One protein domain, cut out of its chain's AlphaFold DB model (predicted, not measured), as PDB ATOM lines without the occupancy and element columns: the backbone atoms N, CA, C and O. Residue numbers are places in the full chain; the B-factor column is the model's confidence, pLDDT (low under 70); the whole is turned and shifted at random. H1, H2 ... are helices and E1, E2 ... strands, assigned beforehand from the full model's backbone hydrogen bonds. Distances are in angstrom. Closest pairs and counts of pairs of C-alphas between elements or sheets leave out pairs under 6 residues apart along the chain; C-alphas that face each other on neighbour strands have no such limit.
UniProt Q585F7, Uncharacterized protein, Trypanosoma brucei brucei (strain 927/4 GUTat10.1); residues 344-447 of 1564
ATOM      1  N   LEU A 344     234.416 188.108 239.582       91.01
ATOM      2  CA  LEU A 344     234.519 189.410 240.253       91.01
ATOM      3  C   LEU A 344     235.948 189.722 240.712       91.01
ATOM      4  O   LEU A 344     236.381 190.872 240.606       91.01
ATOM      5  N   SER A 345     236.699 188.713 241.169       87.53
ATOM      6  CA  SER A 345     238.063 188.899 241.681       87.53
ATOM      7  C   SER A 345     239.005 189.550 240.658       87.53
ATOM      8  O   SER A 345     239.806 190.412 241.023       87.53
ATOM      9  N   HIS A 346     238.856 189.239 239.365       82.47
ATOM     10  CA  HIS A 346     239.693 189.813 238.307       82.47
ATOM     11  C   HIS A 346     239.418 191.311 238.051       82.47
ATOM     12  O   HIS A 346     240.252 192.003 237.457       82.47
ATOM     13  N   SER A 347     238.265 191.830 238.488       85.51
ATOM     14  CA  SER A 347     237.899 193.253 238.401       85.51
ATOM     15  C   SER A 347     238.335 194.060 239.632       85.51
ATOM     16  O   SER A 347     238.362 195.294 239.576       85.51
ATOM     17  N   PHE A 348     238.705 193.401 240.737       88.96
ATOM     18  CA  PHE A 348     238.958 194.072 242.016       88.96
ATOM     19  C   PHE A 348     240.138 195.046 241.980       88.96
ATOM     20  O   PHE A 348     240.037 196.100 242.596       88.96
ATOM     21  N   SER A 349     241.215 194.792 241.228       84.85
ATOM     22  CA  SER A 349     242.337 195.749 241.139       84.85
ATOM     23  C   SER A 349     241.904 197.118 240.591       84.85
ATOM     24  O   SER A 349     242.371 198.147 241.073       84.85
ATOM     25  N   TYR A 350     240.968 197.145 239.633       85.89
ATOM     26  CA  TYR A 350     240.424 198.394 239.086       85.89
ATOM     27  C   TYR A 350     239.453 199.061 240.067       85.89
ATOM     28  O   TYR A 350     239.577 200.253 240.337       85.89
ATOM     29  N   ALA A 351     238.534 198.285 240.652       87.65
ATOM     30  CA  ALA A 351     237.571 198.797 241.626       87.65
ATOM     31  C   ALA A 351     238.250 199.344 242.896       87.65
ATOM     32  O   ALA A 351     237.834 200.381 243.402       87.65
ATOM     33  N   ARG A 352     239.328 198.707 243.385       89.72
ATOM     34  CA  ARG A 352     240.135 199.204 244.516       89.72
ATOM     35  C   ARG A 352     240.827 200.520 244.167       89.72
ATOM     36  O   ARG A 352     240.738 201.469 244.937       89.72
ATOM     37  N   PHE A 353     241.467 200.592 242.998       88.71
ATOM     38  CA  PHE A 353     242.099 201.819 242.512       88.71
ATOM     39  C   PHE A 353     241.089 202.975 242.414       88.71
ATOM     40  O   PHE A 353     241.337 204.046 242.965       88.71
ATOM     41  N   ARG A 354     239.921 202.753 241.795       87.19
ATOM     42  CA  ARG A 354     238.858 203.767 241.702       87.19
ATOM     43  C   ARG A 354     238.290 204.167 243.065       87.19
ATOM     44  O   ARG A 354     238.177 205.361 243.319       87.19
ATOM     45  N   ALA A 355     238.024 203.209 243.954       87.99
ATOM     46  CA  ALA A 355     237.557 203.478 245.316       87.99
ATOM     47  C   ALA A 355     238.516 204.396 246.088       87.99
ATOM     48  O   ALA A 355     238.075 205.344 246.733       87.99
ATOM     49  N   VAL A 356     239.827 204.143 245.996       88.55
ATOM     50  CA  VAL A 356     240.848 204.988 246.632       88.55
ATOM     51  C   VAL A 356     240.927 206.363 245.960       88.55
ATOM     52  O   VAL A 356     240.974 207.359 246.675       88.55
ATOM     53  N   VAL A 357     240.891 206.453 244.622       86.05
ATOM     54  CA  VAL A 357     240.903 207.745 243.902       86.05
ATOM     55  C   VAL A 357     239.700 208.614 244.279       86.05
ATOM     56  O   VAL A 357     239.901 209.760 244.680       86.05
ATOM     57  N   ASP A 358     238.471 208.096 244.200       81.41
ATOM     58  CA  ASP A 358     237.261 208.872 244.523       81.41
ATOM     59  C   ASP A 358     237.207 209.269 246.016       81.41
ATOM     60  O   ASP A 358     236.648 210.318 246.353       81.41
ATOM     61  N   LEU A 359     237.832 208.479 246.904       83.64
ATOM     62  CA  LEU A 359     237.994 208.793 248.328       83.64
ATOM     63  C   LEU A 359     238.997 209.940 248.566       83.64
ATOM     64  O   LEU A 359     238.634 210.932 249.195       83.64
ATOM     65  N   VAL A 360     240.243 209.837 248.079       80.99
ATOM     66  CA  VAL A 360     241.313 210.817 248.398       80.99
ATOM     67  C   VAL A 360     241.216 212.120 247.604       80.99
ATOM     68  O   VAL A 360     241.721 213.147 248.049       80.99
ATOM     69  N   THR A 361     240.551 212.107 246.446       75.26
ATOM     70  CA  THR A 361     240.261 213.328 245.667       75.26
ATOM     71  C   THR A 361     238.990 214.046 246.135       75.26
ATOM     72  O   THR A 361     238.630 215.079 245.572       75.26
ATOM     73  N   ALA A 362     238.326 213.520 247.177       63.38
ATOM     74  CA  ALA A 362     237.094 214.044 247.764       63.38
ATOM     75  C   ALA A 362     236.004 214.325 246.710       63.38
ATOM     76  O   ALA A 362     235.445 215.424 246.651       63.38
ATOM     77  N   ASN A 363     235.710 213.337 245.854       59.17
ATOM     78  CA  ASN A 363     234.807 213.513 244.718       59.17
ATOM     79  C   ASN A 363     233.376 213.865 245.175       59.17
ATOM     80  O   ASN A 363     232.573 212.994 245.514       59.17
ATOM     81  N   VAL A 364     233.055 215.163 245.130       50.82
ATOM     82  CA  VAL A 364     231.809 215.773 245.632       50.82
ATOM     83  C   VAL A 364     230.543 215.199 244.977       50.82
ATOM     84  O   VAL A 364     229.458 215.297 245.551       50.82
ATOM     85  N   VAL A 365     230.667 214.592 243.791       51.30
ATOM     86  CA  VAL A 365     229.558 213.940 243.075       51.30
ATOM     87  C   VAL A 365     229.168 212.608 243.729       51.30
ATOM     88  O   VAL A 365     227.995 212.243 243.707       51.30
ATOM     89  N   VAL A 366     230.132 211.898 244.325       53.64
ATOM     90  CA  VAL A 366     229.942 210.581 244.963       53.64
ATOM     91  C   VAL A 366     229.802 210.723 246.483       53.64
ATOM     92  O   VAL A 366     228.943 210.093 247.099       53.64
ATOM     93  N   TYR A 367     230.605 211.594 247.098       55.44
ATOM     94  CA  TYR A 367     230.601 211.843 248.537       55.44
ATOM     95  C   TYR A 367     230.211 213.294 248.826       55.44
ATOM     96  O   TYR A 367     230.993 214.223 248.631       55.44
ATOM     97  N   GLY A 368     228.988 213.493 249.329       52.36
ATOM     98  CA  GLY A 368     228.492 214.817 249.708       52.36
ATOM     99  C   GLY A 368     229.434 215.536 250.686       52.36
ATOM    100  O   GLY A 368     229.990 214.910 251.590       52.36
ATOM    101  N   LYS A 369     229.580 216.859 250.510       48.98
ATOM    102  CA  LYS A 369     230.662 217.722 251.046       48.98
ATOM    103  C   LYS A 369     231.009 217.591 252.542       48.98
ATOM    104  O   LYS A 369     232.082 218.023 252.943       48.98
ATOM    105  N   GLY A 370     230.123 217.038 253.371       49.13
ATOM    106  CA  GLY A 370     230.373 216.806 254.797       49.13
ATOM    107  C   GLY A 370     231.088 215.492 255.148       49.13
ATOM    108  O   GLY A 370     231.606 215.389 256.256       49.13
ATOM    109  N   ARG A 371     231.118 214.483 254.257       52.80
ATOM    110  CA  ARG A 371     231.503 213.100 254.629       52.80
ATOM    111  C   ARG A 371     232.999 212.775 254.585       52.80
ATOM    112  O   ARG A 371     233.414 211.870 255.300       52.80
ATOM    113  N   VAL A 372     233.806 213.466 253.778       57.27
ATOM    114  CA  VAL A 372     235.242 213.152 253.612       57.27
ATOM    115  C   VAL A 372     236.089 214.152 254.401       57.27
ATOM    116  O   VAL A 372     236.612 215.117 253.850       57.27
ATOM    117  N   ARG A 373     236.176 213.958 255.724       57.85
ATOM    118  CA  ARG A 373     236.971 214.807 256.627       57.85
ATOM    119  C   ARG A 373     237.830 213.974 257.569       57.85
ATOM    120  O   ARG A 373     237.334 213.047 258.200       57.85
ATOM    121  N   GLY A 374     239.098 214.357 257.711       71.98
ATOM    122  CA  GLY A 374     240.024 213.758 258.676       71.98
ATOM    123  C   GLY A 374     240.832 212.588 258.111       71.98
ATOM    124  O   GLY A 374     241.458 212.708 257.056       71.98
ATOM    125  N   SER A 375     240.876 211.477 258.848       79.67
ATOM    126  CA  SER A 375     241.771 210.343 258.591       79.67
ATOM    127  C   SER A 375     241.094 208.996 258.835       79.67
ATOM    128  O   SER A 375     240.340 208.863 259.795       79.67
ATOM    129  N   MET A 376     241.426 208.002 258.014       86.27
ATOM    130  CA  MET A 376     240.899 206.632 258.066       86.27
ATOM    131  C   MET A 376     242.006 205.645 258.462       86.27
ATOM    132  O   MET A 376     243.171 205.836 258.095       86.27
ATOM    133  N   ALA A 377     241.668 204.582 259.195       89.54
ATOM    134  CA  ALA A 377     242.632 203.525 259.498       89.54
ATOM    135  C   ALA A 377     242.912 202.672 258.248       89.54
ATOM    136  O   ALA A 377     241.997 202.298 257.515       89.54
ATOM    137  N   VAL A 378     244.170 202.308 258.001       91.63
ATOM    138  CA  VAL A 378     244.534 201.486 256.828       91.63
ATOM    139  C   VAL A 378     243.981 200.057 256.951       91.63
ATOM    140  O   VAL A 378     243.694 199.418 255.941       91.63
ATOM    141  N   SER A 379     243.738 199.569 258.172       90.68
ATOM    142  CA  SER A 379     242.991 198.330 258.429       90.68
ATOM    143  C   SER A 379     241.514 198.428 258.027       90.68
ATOM    144  O   SER A 379     241.010 197.534 257.353       90.68
ATOM    145  N   GLU A 380     240.838 199.524 258.378       89.55
ATOM    146  CA  GLU A 380     239.446 199.805 258.001       89.55
ATOM    147  C   GLU A 380     239.301 199.895 256.475       89.55
ATOM    148  O   GLU A 380     238.448 199.226 255.885       89.55
ATOM    149  N   LEU A 381     240.199 200.632 255.812       90.62
ATOM    150  CA  LEU A 381     240.242 200.710 254.352       90.62
ATOM    151  C   LEU A 381     240.520 199.338 253.710       90.62
ATOM    152  O   LEU A 381     239.899 198.997 252.705       90.62
ATOM    153  N   ALA A 382     241.403 198.519 254.291       91.70
ATOM    154  CA  ALA A 382     241.665 197.165 253.801       91.70
ATOM    155  C   ALA A 382     240.431 196.250 253.912       91.70
ATOM    156  O   ALA A 382     240.118 195.525 252.966       91.70
ATOM    157  N   GLU A 383     239.682 196.318 255.017       88.59
ATOM    158  CA  GLU A 383     238.429 195.572 255.186       88.59
ATOM    159  C   GLU A 383     237.330 196.014 254.213       88.59
ATOM    160  O   GLU A 383     236.622 195.163 253.662       88.59
ATOM    161  N   LEU A 384     237.206 197.323 253.970       89.16
ATOM    162  CA  LEU A 384     236.272 197.898 252.995       89.16
ATOM    163  C   LEU A 384     236.621 197.521 251.545       89.16
ATOM    164  O   LEU A 384     235.729 197.470 250.701       89.16
ATOM    165  N   LEU A 385     237.892 197.232 251.255       90.96
ATOM    166  CA  LEU A 385     238.404 196.860 249.928       90.96
ATOM    167  C   LEU A 385     238.636 195.343 249.745       90.96
ATOM    168  O   LEU A 385     239.215 194.927 248.734       90.96
ATOM    169  N   LEU A 386     238.194 194.510 250.700       89.48
ATOM    170  CA  LEU A 386     238.397 193.050 250.731       89.48
ATOM    171  C   LEU A 386     239.873 192.652 250.544       89.48
ATOM    172  O   LEU A 386     240.237 191.945 249.598       89.48
ATOM    173  N   PHE A 387     240.731 193.157 251.429       84.99
ATOM    174  CA  PHE A 387     242.181 193.210 251.250       84.99
ATOM    175  C   PHE A 387     242.925 192.949 252.572       84.99
ATOM    176  O   PHE A 387     242.345 193.091 253.647       84.99
ATOM    177  N   THR A 388     244.215 192.595 252.520       88.20
ATOM    178  CA  THR A 388     245.052 192.572 253.736       88.20
ATOM    179  C   THR A 388     245.608 193.978 254.011       88.20
ATOM    180  O   THR A 388     245.907 194.709 253.060       88.20
ATOM    181  N   PRO A 389     245.814 194.388 255.280       89.89
ATOM    182  CA  PRO A 389     246.410 195.692 255.586       89.89
ATOM    183  C   PRO A 389     247.802 195.885 254.963       89.89
ATOM    184  O   PRO A 389     248.124 196.983 254.516       89.89
ATOM    185  N   LYS A 390     248.596 194.806 254.843       89.70
ATOM    186  CA  LYS A 390     249.907 194.810 254.168       89.70
ATOM    187  C   LYS A 390     249.789 195.260 252.705       89.70
ATOM    188  O   LYS A 390     250.461 196.209 252.305       89.70
ATOM    189  N   HIS A 391     248.908 194.629 251.922       90.79
ATOM    190  CA  HIS A 391     248.707 195.018 250.522       90.79
ATOM    191  C   HIS A 391     247.989 196.366 250.386       90.79
ATOM    192  O   HIS A 391     248.185 197.053 249.389       90.79
ATOM    193  N   CYS A 392     247.205 196.793 251.383       92.02
ATOM    194  CA  CYS A 392     246.636 198.142 251.400       92.02
ATOM    195  C   CYS A 392     247.738 199.213 251.446       92.02
ATOM    196  O   CYS A 392     247.724 200.132 250.630       92.02
ATOM    197  N   VAL A 393     248.759 199.035 252.292       92.25
ATOM    198  CA  VAL A 393     249.959 199.892 252.285       92.25
ATOM    199  C   VAL A 393     250.707 199.809 250.944       92.25
ATOM    200  O   VAL A 393     251.081 200.845 250.401       92.25
ATOM    201  N   GLU A 394     250.891 198.612 250.373       90.97
ATOM    202  CA  GLU A 394     251.545 198.419 249.061       90.97
ATOM    203  C   GLU A 394     250.810 199.159 247.923       90.97
ATOM    204  O   GLU A 394     251.443 199.835 247.107       90.97
ATOM    205  N   LEU A 395     249.473 199.102 247.908       91.45
ATOM    206  CA  LEU A 395     248.610 199.803 246.955       91.45
ATOM    207  C   LEU A 395     248.721 201.326 247.106       91.45
ATOM    208  O   LEU A 395     248.961 202.021 246.119       91.45
ATOM    209  N   LEU A 396     248.584 201.846 248.331       92.32
ATOM    210  CA  LEU A 396     248.641 203.287 248.611       92.32
ATOM    211  C   LEU A 396     250.016 203.877 248.263       92.32
ATOM    212  O   LEU A 396     250.088 204.940 247.645       92.32
ATOM    213  N   LEU A 397     251.105 203.167 248.579       91.71
ATOM    214  CA  LEU A 397     252.459 203.556 248.176       91.71
ATOM    215  C   LEU A 397     252.631 203.533 246.650       91.71
ATOM    216  O   LEU A 397     253.193 204.474 246.097       91.71
ATOM    217  N   THR A 398     252.104 202.515 245.962       89.77
ATOM    218  CA  THR A 398     252.146 202.414 244.489       89.77
ATOM    219  C   THR A 398     251.345 203.528 243.804       89.77
ATOM    220  O   THR A 398     251.713 203.973 242.721       89.77
ATOM    221  N   MET A 399     250.274 204.020 244.432       89.02
ATOM    222  CA  MET A 399     249.481 205.165 243.961       89.02
ATOM    223  C   MET A 399     250.110 206.536 244.282       89.02
ATOM    224  O   MET A 399     249.490 207.560 244.001       89.02
ATOM    225  N   GLY A 400     251.306 206.585 244.878       87.86
ATOM    226  CA  GLY A 400     251.980 207.834 245.257       87.86
ATOM    227  C   GLY A 400     251.458 208.481 246.545       87.86
ATOM    228  O   GLY A 400     251.894 209.572 246.904       87.86
ATOM    229  N   LEU A 401     250.566 207.815 247.286       89.15
ATOM    230  CA  LEU A 401     249.906 208.353 248.487       89.15
ATOM    231  C   LEU A 401     250.762 208.231 249.763       89.15
ATOM    232  O   LEU A 401     250.289 208.518 250.860       89.15
ATOM    233  N   GLY A 402     252.038 207.853 249.633       87.19
ATOM    234  CA  GLY A 402     252.999 207.776 250.740       87.19
ATOM    235  C   GLY A 402     253.046 209.019 251.648       87.19
ATOM    236  O   GLY A 402     252.991 208.840 252.862       87.19
ATOM    237  N   PRO A 403     253.056 210.263 251.120       85.93
ATOM    238  CA  PRO A 403     253.034 211.483 251.939       85.93
ATOM    239  C   PRO A 403     251.753 211.704 252.766       85.93
ATOM    240  O   PRO A 403     251.723 212.583 253.626       85.93
ATOM    241  N   GLN A 404     250.684 210.944 252.503       87.15
ATOM    242  CA  GLN A 404     249.404 211.025 253.220       87.15
ATOM    243  C   GLN A 404     249.276 209.963 254.324       87.15
ATOM    244  O   GLN A 404     248.330 210.014 255.113       87.15
ATOM    245  N   LEU A 405     250.208 209.008 254.402       89.24
ATOM    246  CA  LEU A 405     250.255 207.999 255.461       89.24
ATOM    247  C   LEU A 405     250.889 208.552 256.751       89.24
ATOM    248  O   LEU A 405     251.683 209.493 256.725       89.24
ATOM    249  N   SER A 406     250.562 207.943 257.893       87.97
ATOM    250  CA  SER A 406     251.371 208.057 259.114       87.97
ATOM    251  C   SER A 406     252.751 207.409 258.926       87.97
ATOM    252  O   SER A 406     252.935 206.564 258.051       87.97
ATOM    253  N   GLU A 407     253.717 207.765 259.778       85.53
ATOM    254  CA  GLU A 407     255.061 207.160 259.777       85.53
ATOM    255  C   GLU A 407     254.990 205.636 259.996       85.53
ATOM    256  O   GLU A 407     255.617 204.873 259.259       85.53
ATOM    257  N   ASP A 408     254.103 205.188 260.893       85.94
ATOM    258  CA  ASP A 408     253.766 203.772 261.127       85.94
ATOM    259  C   ASP A 408     253.008 203.102 259.957       85.94
ATOM    260  O   ASP A 408     252.773 201.894 259.972       85.94
ATOM    261  N   ARG A 409     252.559 203.880 258.960       88.28
ATOM    262  CA  ARG A 409     251.698 203.474 257.826       88.28
ATOM    263  C   ARG A 409     250.341 202.873 258.228       88.28
ATOM    264  O   ARG A 409     249.697 202.187 257.439       88.28
ATOM    265  N   THR A 410     249.895 203.157 259.447       89.26
ATOM    266  CA  THR A 410     248.644 202.684 260.065       89.26
ATOM    267  C   THR A 410     247.415 203.524 259.713       89.26
ATOM    268  O   THR A 410     246.292 203.026 259.795       89.26
ATOM    269  N   VAL A 411     247.603 204.791 259.332       90.06
ATOM    270  CA  VAL A 411     246.536 205.784 259.137       90.06
ATOM    271  C   VAL A 411     246.759 206.542 257.830       90.06
ATOM    272  O   VAL A 411     247.880 206.956 257.548       90.06
ATOM    273  N   LEU A 412     245.690 206.761 257.061       88.72
ATOM    274  CA  LEU A 412     245.670 207.579 255.845       88.72
ATOM    275  C   LEU A 412     244.939 208.904 256.112       88.72
ATOM    276  O   LEU A 412     243.799 208.911 256.583       88.72
ATOM    277  N   ARG A 413     245.576 210.035 255.799       84.50
ATOM    278  CA  ARG A 413     244.993 211.384 255.875       84.50
ATOM    279  C   ARG A 413     244.215 211.668 254.587       84.50
ATOM    280  O   ARG A 413     244.809 211.689 253.517       84.50
ATOM    281  N   LEU A 414     242.903 211.890 254.684       80.61
ATOM    282  CA  LEU A 414     242.025 212.034 253.514       80.61
ATOM    283  C   LEU A 414     241.886 213.488 253.051       80.61
ATOM    284  O   LEU A 414     241.963 213.764 251.857       80.61
ATOM    285  N   SER A 415     241.701 214.420 253.990       73.69
ATOM    286  CA  SER A 415     241.513 215.844 253.691       73.69
ATOM    287  C   SER A 415     242.452 216.737 254.496       73.69
ATOM    288  O   SER A 415     242.847 216.413 255.624       73.69
ATOM    289  N   GLN A 416     242.746 217.913 253.951       69.58
ATOM    290  CA  GLN A 416     243.241 219.045 254.727       69.58
ATOM    291  C   GLN A 416     242.130 219.593 255.648       69.58
ATOM    292  O   GLN A 416     240.963 219.185 255.567       69.58
ATOM    293  N   GLN A 417     242.486 220.501 256.563       68.93
ATOM    294  CA  GLN A 417     241.545 221.079 257.540       68.93
ATOM    295  C   GLN A 417     240.476 221.979 256.891       68.93
ATOM    296  O   GLN A 417     239.370 222.095 257.414       68.93
ATOM    297  N   ASP A 418     240.777 222.563 255.731       66.81
ATOM    298  CA  ASP A 418     239.850 223.332 254.888       66.81
ATOM    299  C   ASP A 418     238.923 222.443 254.028       66.81
ATOM    300  O   ASP A 418     238.090 222.944 253.272       66.81
ATOM    301  N   SER A 419     239.031 221.115 254.157       64.62
ATOM    302  CA  SER A 419     238.401 220.097 253.303       64.62
ATOM    303  C   SER A 419     238.832 220.103 251.825       64.62
ATOM    304  O   SER A 419     238.138 219.528 250.987       64.62
ATOM    305  N   SER A 420     240.001 220.665 251.493       68.36
ATOM    306  CA  SER A 420     240.672 220.374 250.218       68.36
ATOM    307  C   SER A 420     241.341 218.982 250.232       68.36
ATOM    308  O   SER A 420     241.759 218.504 251.297       68.36
ATOM    309  N   PRO A 421     241.443 218.290 249.080       74.33
ATOM    310  CA  PRO A 421     242.186 217.035 248.977       74.33
ATOM    311  C   PRO A 421     243.704 217.288 248.968       74.33
ATOM    312  O   PRO A 421     244.173 218.323 248.495       74.33
ATOM    313  N   TYR A 422     244.494 216.324 249.452       78.95
ATOM    314  CA  TYR A 422     245.968 216.397 249.415       78.95
ATOM    315  C   TYR A 422     246.568 216.142 248.020       78.95
ATOM    316  O   TYR A 422     247.753 216.389 247.809       78.95
ATOM    317  N   THR A 423     245.784 215.596 247.089       82.84
ATOM    318  CA  THR A 423     246.210 215.232 245.730       82.84
ATOM    319  C   THR A 423     245.045 215.379 244.759       82.84
ATOM    320  O   THR A 423     243.891 215.149 245.126       82.84
ATOM    321  N   THR A 424     245.332 215.703 243.502       80.91
ATOM    322  CA  THR A 424     244.351 215.613 242.414       80.91
ATOM    323  C   THR A 424     244.353 214.216 241.787       80.91
ATOM    324  O   THR A 424     245.259 213.409 242.025       80.91
ATOM    325  N   GLN A 425     243.342 213.923 240.965       82.26
ATOM    326  CA  GLN A 425     243.274 212.677 240.201       82.26
ATOM    327  C   GLN A 425     244.445 212.583 239.205       82.26
ATOM    328  O   GLN A 425     245.081 211.537 239.077       82.26
ATOM    329  N   GLU A 426     244.763 213.684 238.526       81.93
ATOM    330  CA  GLU A 426     245.804 213.780 237.497       81.93
ATOM    331  C   GLU A 426     247.198 213.515 238.074       81.93
ATOM    332  O   GLU A 426     248.022 212.896 237.406       81.93
ATOM    333  N   GLN A 427     247.455 213.937 239.317       83.40
ATOM    334  CA  GLN A 427     248.713 213.666 240.018       83.40
ATOM    335  C   GLN A 427     248.914 212.162 240.266       83.40
ATOM    336  O   GLN A 427     249.996 211.645 239.994       83.40
ATOM    337  N   ILE A 428     247.865 211.442 240.689       84.30
ATOM    338  CA  ILE A 428     247.907 209.980 240.881       84.30
ATOM    339  C   ILE A 428     248.140 209.263 239.543       84.30
ATOM    340  O   ILE A 428     248.988 208.374 239.456       84.30
ATOM    341  N   PHE A 429     247.416 209.645 238.483       83.83
ATOM    342  CA  PHE A 429     247.594 209.033 237.160       83.83
ATOM    343  C   PHE A 429     248.988 209.293 236.581       83.83
ATOM    344  O   PHE A 429     249.620 208.344 236.118       83.83
ATOM    345  N   ARG A 430     249.493 210.530 236.674       84.81
ATOM    346  CA  ARG A 430     250.843 210.884 236.222       84.81
ATOM    347  C   ARG A 430     251.909 210.100 236.987       84.81
ATOM    348  O   ARG A 430     252.762 209.489 236.356       84.81
ATOM    349  N   HIS A 431     251.812 210.023 238.315       87.52
ATOM    350  CA  HIS A 431     252.744 209.235 239.125       87.52
ATOM    351  C   HIS A 431     252.763 207.752 238.716       87.52
ATOM    352  O   HIS A 431     253.826 207.145 238.608       87.52
ATOM    353  N   LEU A 432     251.597 207.159 238.432       86.20
ATOM    354  CA  LEU A 432     251.482 205.772 237.961       86.20
ATOM    355  C   LEU A 432     252.015 205.543 236.538       86.20
ATOM    356  O   LEU A 432     252.275 204.395 236.168       86.20
ATOM    357  N   GLU A 433     252.154 206.601 235.744       84.23
ATOM    358  CA  GLU A 433     252.750 206.581 234.406       84.23
ATOM    359  C   GLU A 433     254.270 206.767 234.490       84.23
ATOM    360  O   GLU A 433     255.001 205.914 233.995       84.23
ATOM    361  N   GLU A 434     254.741 207.774 235.230       84.20
ATOM    362  CA  GLU A 434     256.163 208.039 235.508       84.20
ATOM    363  C   GLU A 434     256.868 206.858 236.206       84.20
ATOM    364  O   GLU A 434     258.022 206.557 235.911       84.20
ATOM    365  N   THR A 435     256.183 206.156 237.116       83.81
ATOM    366  CA  THR A 435     256.747 205.000 237.847       83.81
ATOM    367  C   THR A 435     256.524 203.647 237.169       83.81
ATOM    368  O   THR A 435     257.011 202.627 237.668       83.81
ATOM    369  N   GLY A 436     255.727 203.588 236.095       77.22
ATOM    370  CA  GLY A 436     255.217 202.319 235.562       77.22
ATOM    371  C   GLY A 436     254.408 201.511 236.592       77.22
ATOM    372  O   GLY A 436     254.388 200.280 236.542       77.22
ATOM    373  N   GLY A 437     253.766 202.174 237.561       75.97
ATOM    374  CA  GLY A 437     253.104 201.539 238.707       75.97
ATOM    375  C   GLY A 437     251.834 200.747 238.371       75.97
ATOM    376  O   GLY A 437     251.444 199.872 239.139       75.97
ATOM    377  N   LYS A 438     251.207 200.984 237.209       75.23
ATOM    378  CA  LYS A 438     249.933 200.356 236.789       75.23
ATOM    379  C   LYS A 438     249.854 198.821 236.988       75.23
ATOM    380  O   LYS A 438     248.899 198.386 237.629       75.23
ATOM    381  N   PRO A 439     250.806 197.979 236.526       71.60
ATOM    382  CA  PRO A 439     250.797 196.535 236.804       71.60
ATOM    383  C   PRO A 439     250.975 196.170 238.288       71.60
ATOM    384  O   PRO A 439     250.479 195.130 238.715       71.60
ATOM    385  N   ARG A 440     251.634 197.015 239.095       76.85
ATOM    386  CA  ARG A 440     251.845 196.782 240.540       76.85
ATOM    387  C   ARG A 440     250.582 197.014 241.381       76.85
ATOM    388  O   ARG A 440     250.537 196.581 242.524       76.85
ATOM    389  N   LEU A 441     249.537 197.624 240.810       82.83
ATOM    390  CA  LEU A 441     248.210 197.737 241.436       82.83
ATOM    391  C   LEU A 441     247.441 196.400 241.471       82.83
ATOM    392  O   LEU A 441     246.403 196.303 242.130       82.83
ATOM    393  N   CYS A 442     247.903 195.367 240.753       83.36
ATOM    394  CA  CYS A 442     247.300 194.040 240.818       83.36
ATOM    395  C   CYS A 442     247.877 193.257 242.002       83.36
ATOM    396  O   CYS A 442     249.017 192.798 241.971       83.36
ATOM    397  N   LEU A 443     247.068 193.153 243.056       86.31
ATOM    398  CA  LEU A 443     247.429 192.592 244.353       86.31
ATOM    399  C   LEU A 443     246.319 191.642 244.846       86.31
ATOM    400  O   LEU A 443     245.149 191.880 244.504       86.31
ATOM    401  N   PRO A 444     246.647 190.612 245.654       87.39
ATOM    402  CA  PRO A 444     245.726 189.542 246.033       87.39
ATOM    403  C   PRO A 444     244.397 189.983 246.642       87.39
ATOM    404  O   PRO A 444     244.205 191.105 247.113       87.39
ATOM    405  N   THR A 445     243.450 189.055 246.663       87.81
ATOM    406  CA  THR A 445     242.213 189.163 247.445       87.81
ATOM    407  C   THR A 445     242.273 188.140 248.569       87.81
ATOM    408  O   THR A 445     242.912 187.106 248.408       87.81
ATOM    409  N   LEU A 446     241.607 188.411 249.695       87.18
ATOM    410  CA  LEU A 446     241.482 187.453 250.799       87.18
ATOM    411  C   LEU A 446     241.040 186.079 250.254       87.18
ATOM    412  O   LEU A 446     239.965 185.985 249.663       87.18
ATOM    413  N   SER A 447     241.838 185.023 250.441       85.42
ATOM    414  CA  SER A 447     241.617 183.703 249.811       85.42
ATOM    415  C   SER A 447     240.251 183.080 250.149       85.42
ATOM    416  O   SER A 447     239.645 182.377 249.336       85.42
TER     417      SER A 447
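AT A GLANCE: This is residues 344 to 447 of the 1564 residues of an uncharacterized protein of Trypanosoma brucei brucei (strain 927/4 GUTat10.1) (UniProt Q585F7). The longest helix, H1, runs near the middle of a rounded body, and the other four helices, H2, H3, H5 and H4, are set in an arc round it. A small two-stranded sheet, E1 and E2, lies next to H2, and the long links through Val 365 and Asp 418 lie toward one end of the longest axis, both ends of the printed part toward the other. The 104 printed residues hold five named helices and two named strands, in the order H1 E1 H2 H3 E2 H4 H5; the strands are antiparallel. The class is mostly helix, with under half of the residues in named elements. The whole is compact, with a radius of gyration of the C-alphas of 13.1 A and spans of 38 by 30 by 29 A.

HOW THE PARTS SIT: H1, residues 348 to 360, touches no helix. It is near H2, residues 378 to 384, and near H3, residues 389 to 398. It is close to but not clearly touching H4, residues 425 to 434, at a steep tilt of 50 degrees, opposite ways; the closest C-alphas, of Val 357 and Gln 425, are 6.6 A apart. H1 is also close to but not clearly touching H5, residues 438 to 441, with the C-alphas of Ser 349 and Leu 441 closest at 6.2 A. E1, residues 375 to 377, and E2, residues 411 to 413, are antiparallel neighbours at 157 degrees, with N 376 and O 412 at 2.9 A and N 412 and O 376 at 2.9 A, both within hydrogen-bond range. H2 and H3 touch, about perpendicular at 79 degrees, the C-alphas of Ser 379 and Pro 389 closest at 5.2 A. H3 and H5 touch, the C-alphas of Leu 395 and Leu 441 closest at 5.9 A. H2 and H4 are apart. In H1, H2, H3 and H4 every O i to N i+4 pair is within hydrogen-bond range; H5 is too short for such a pair.

IN THESE COORDINATES: H1 begins at C-alpha 348 (238.958, 194.072, 242.016) and is 18.1 A long. E1 is 6.9 A, H2 9.8 A, H3 14.2 A, E2 6.7 A and H4 14.5 A. H5, 5.6 A long, ends at C-alpha 441 (248.210, 197.737, 241.436).

THE WHOLE: The C-alphas farthest apart, of Asp 418 and Ser 447, are 40.0 A apart. The printed part has no cut. The links H1 to E1, H3 to E2 and E2 to H4 are long. The mean pLDDT of the printed part is 81.2; residues 362 to 373 and 416 to 420 are under 70.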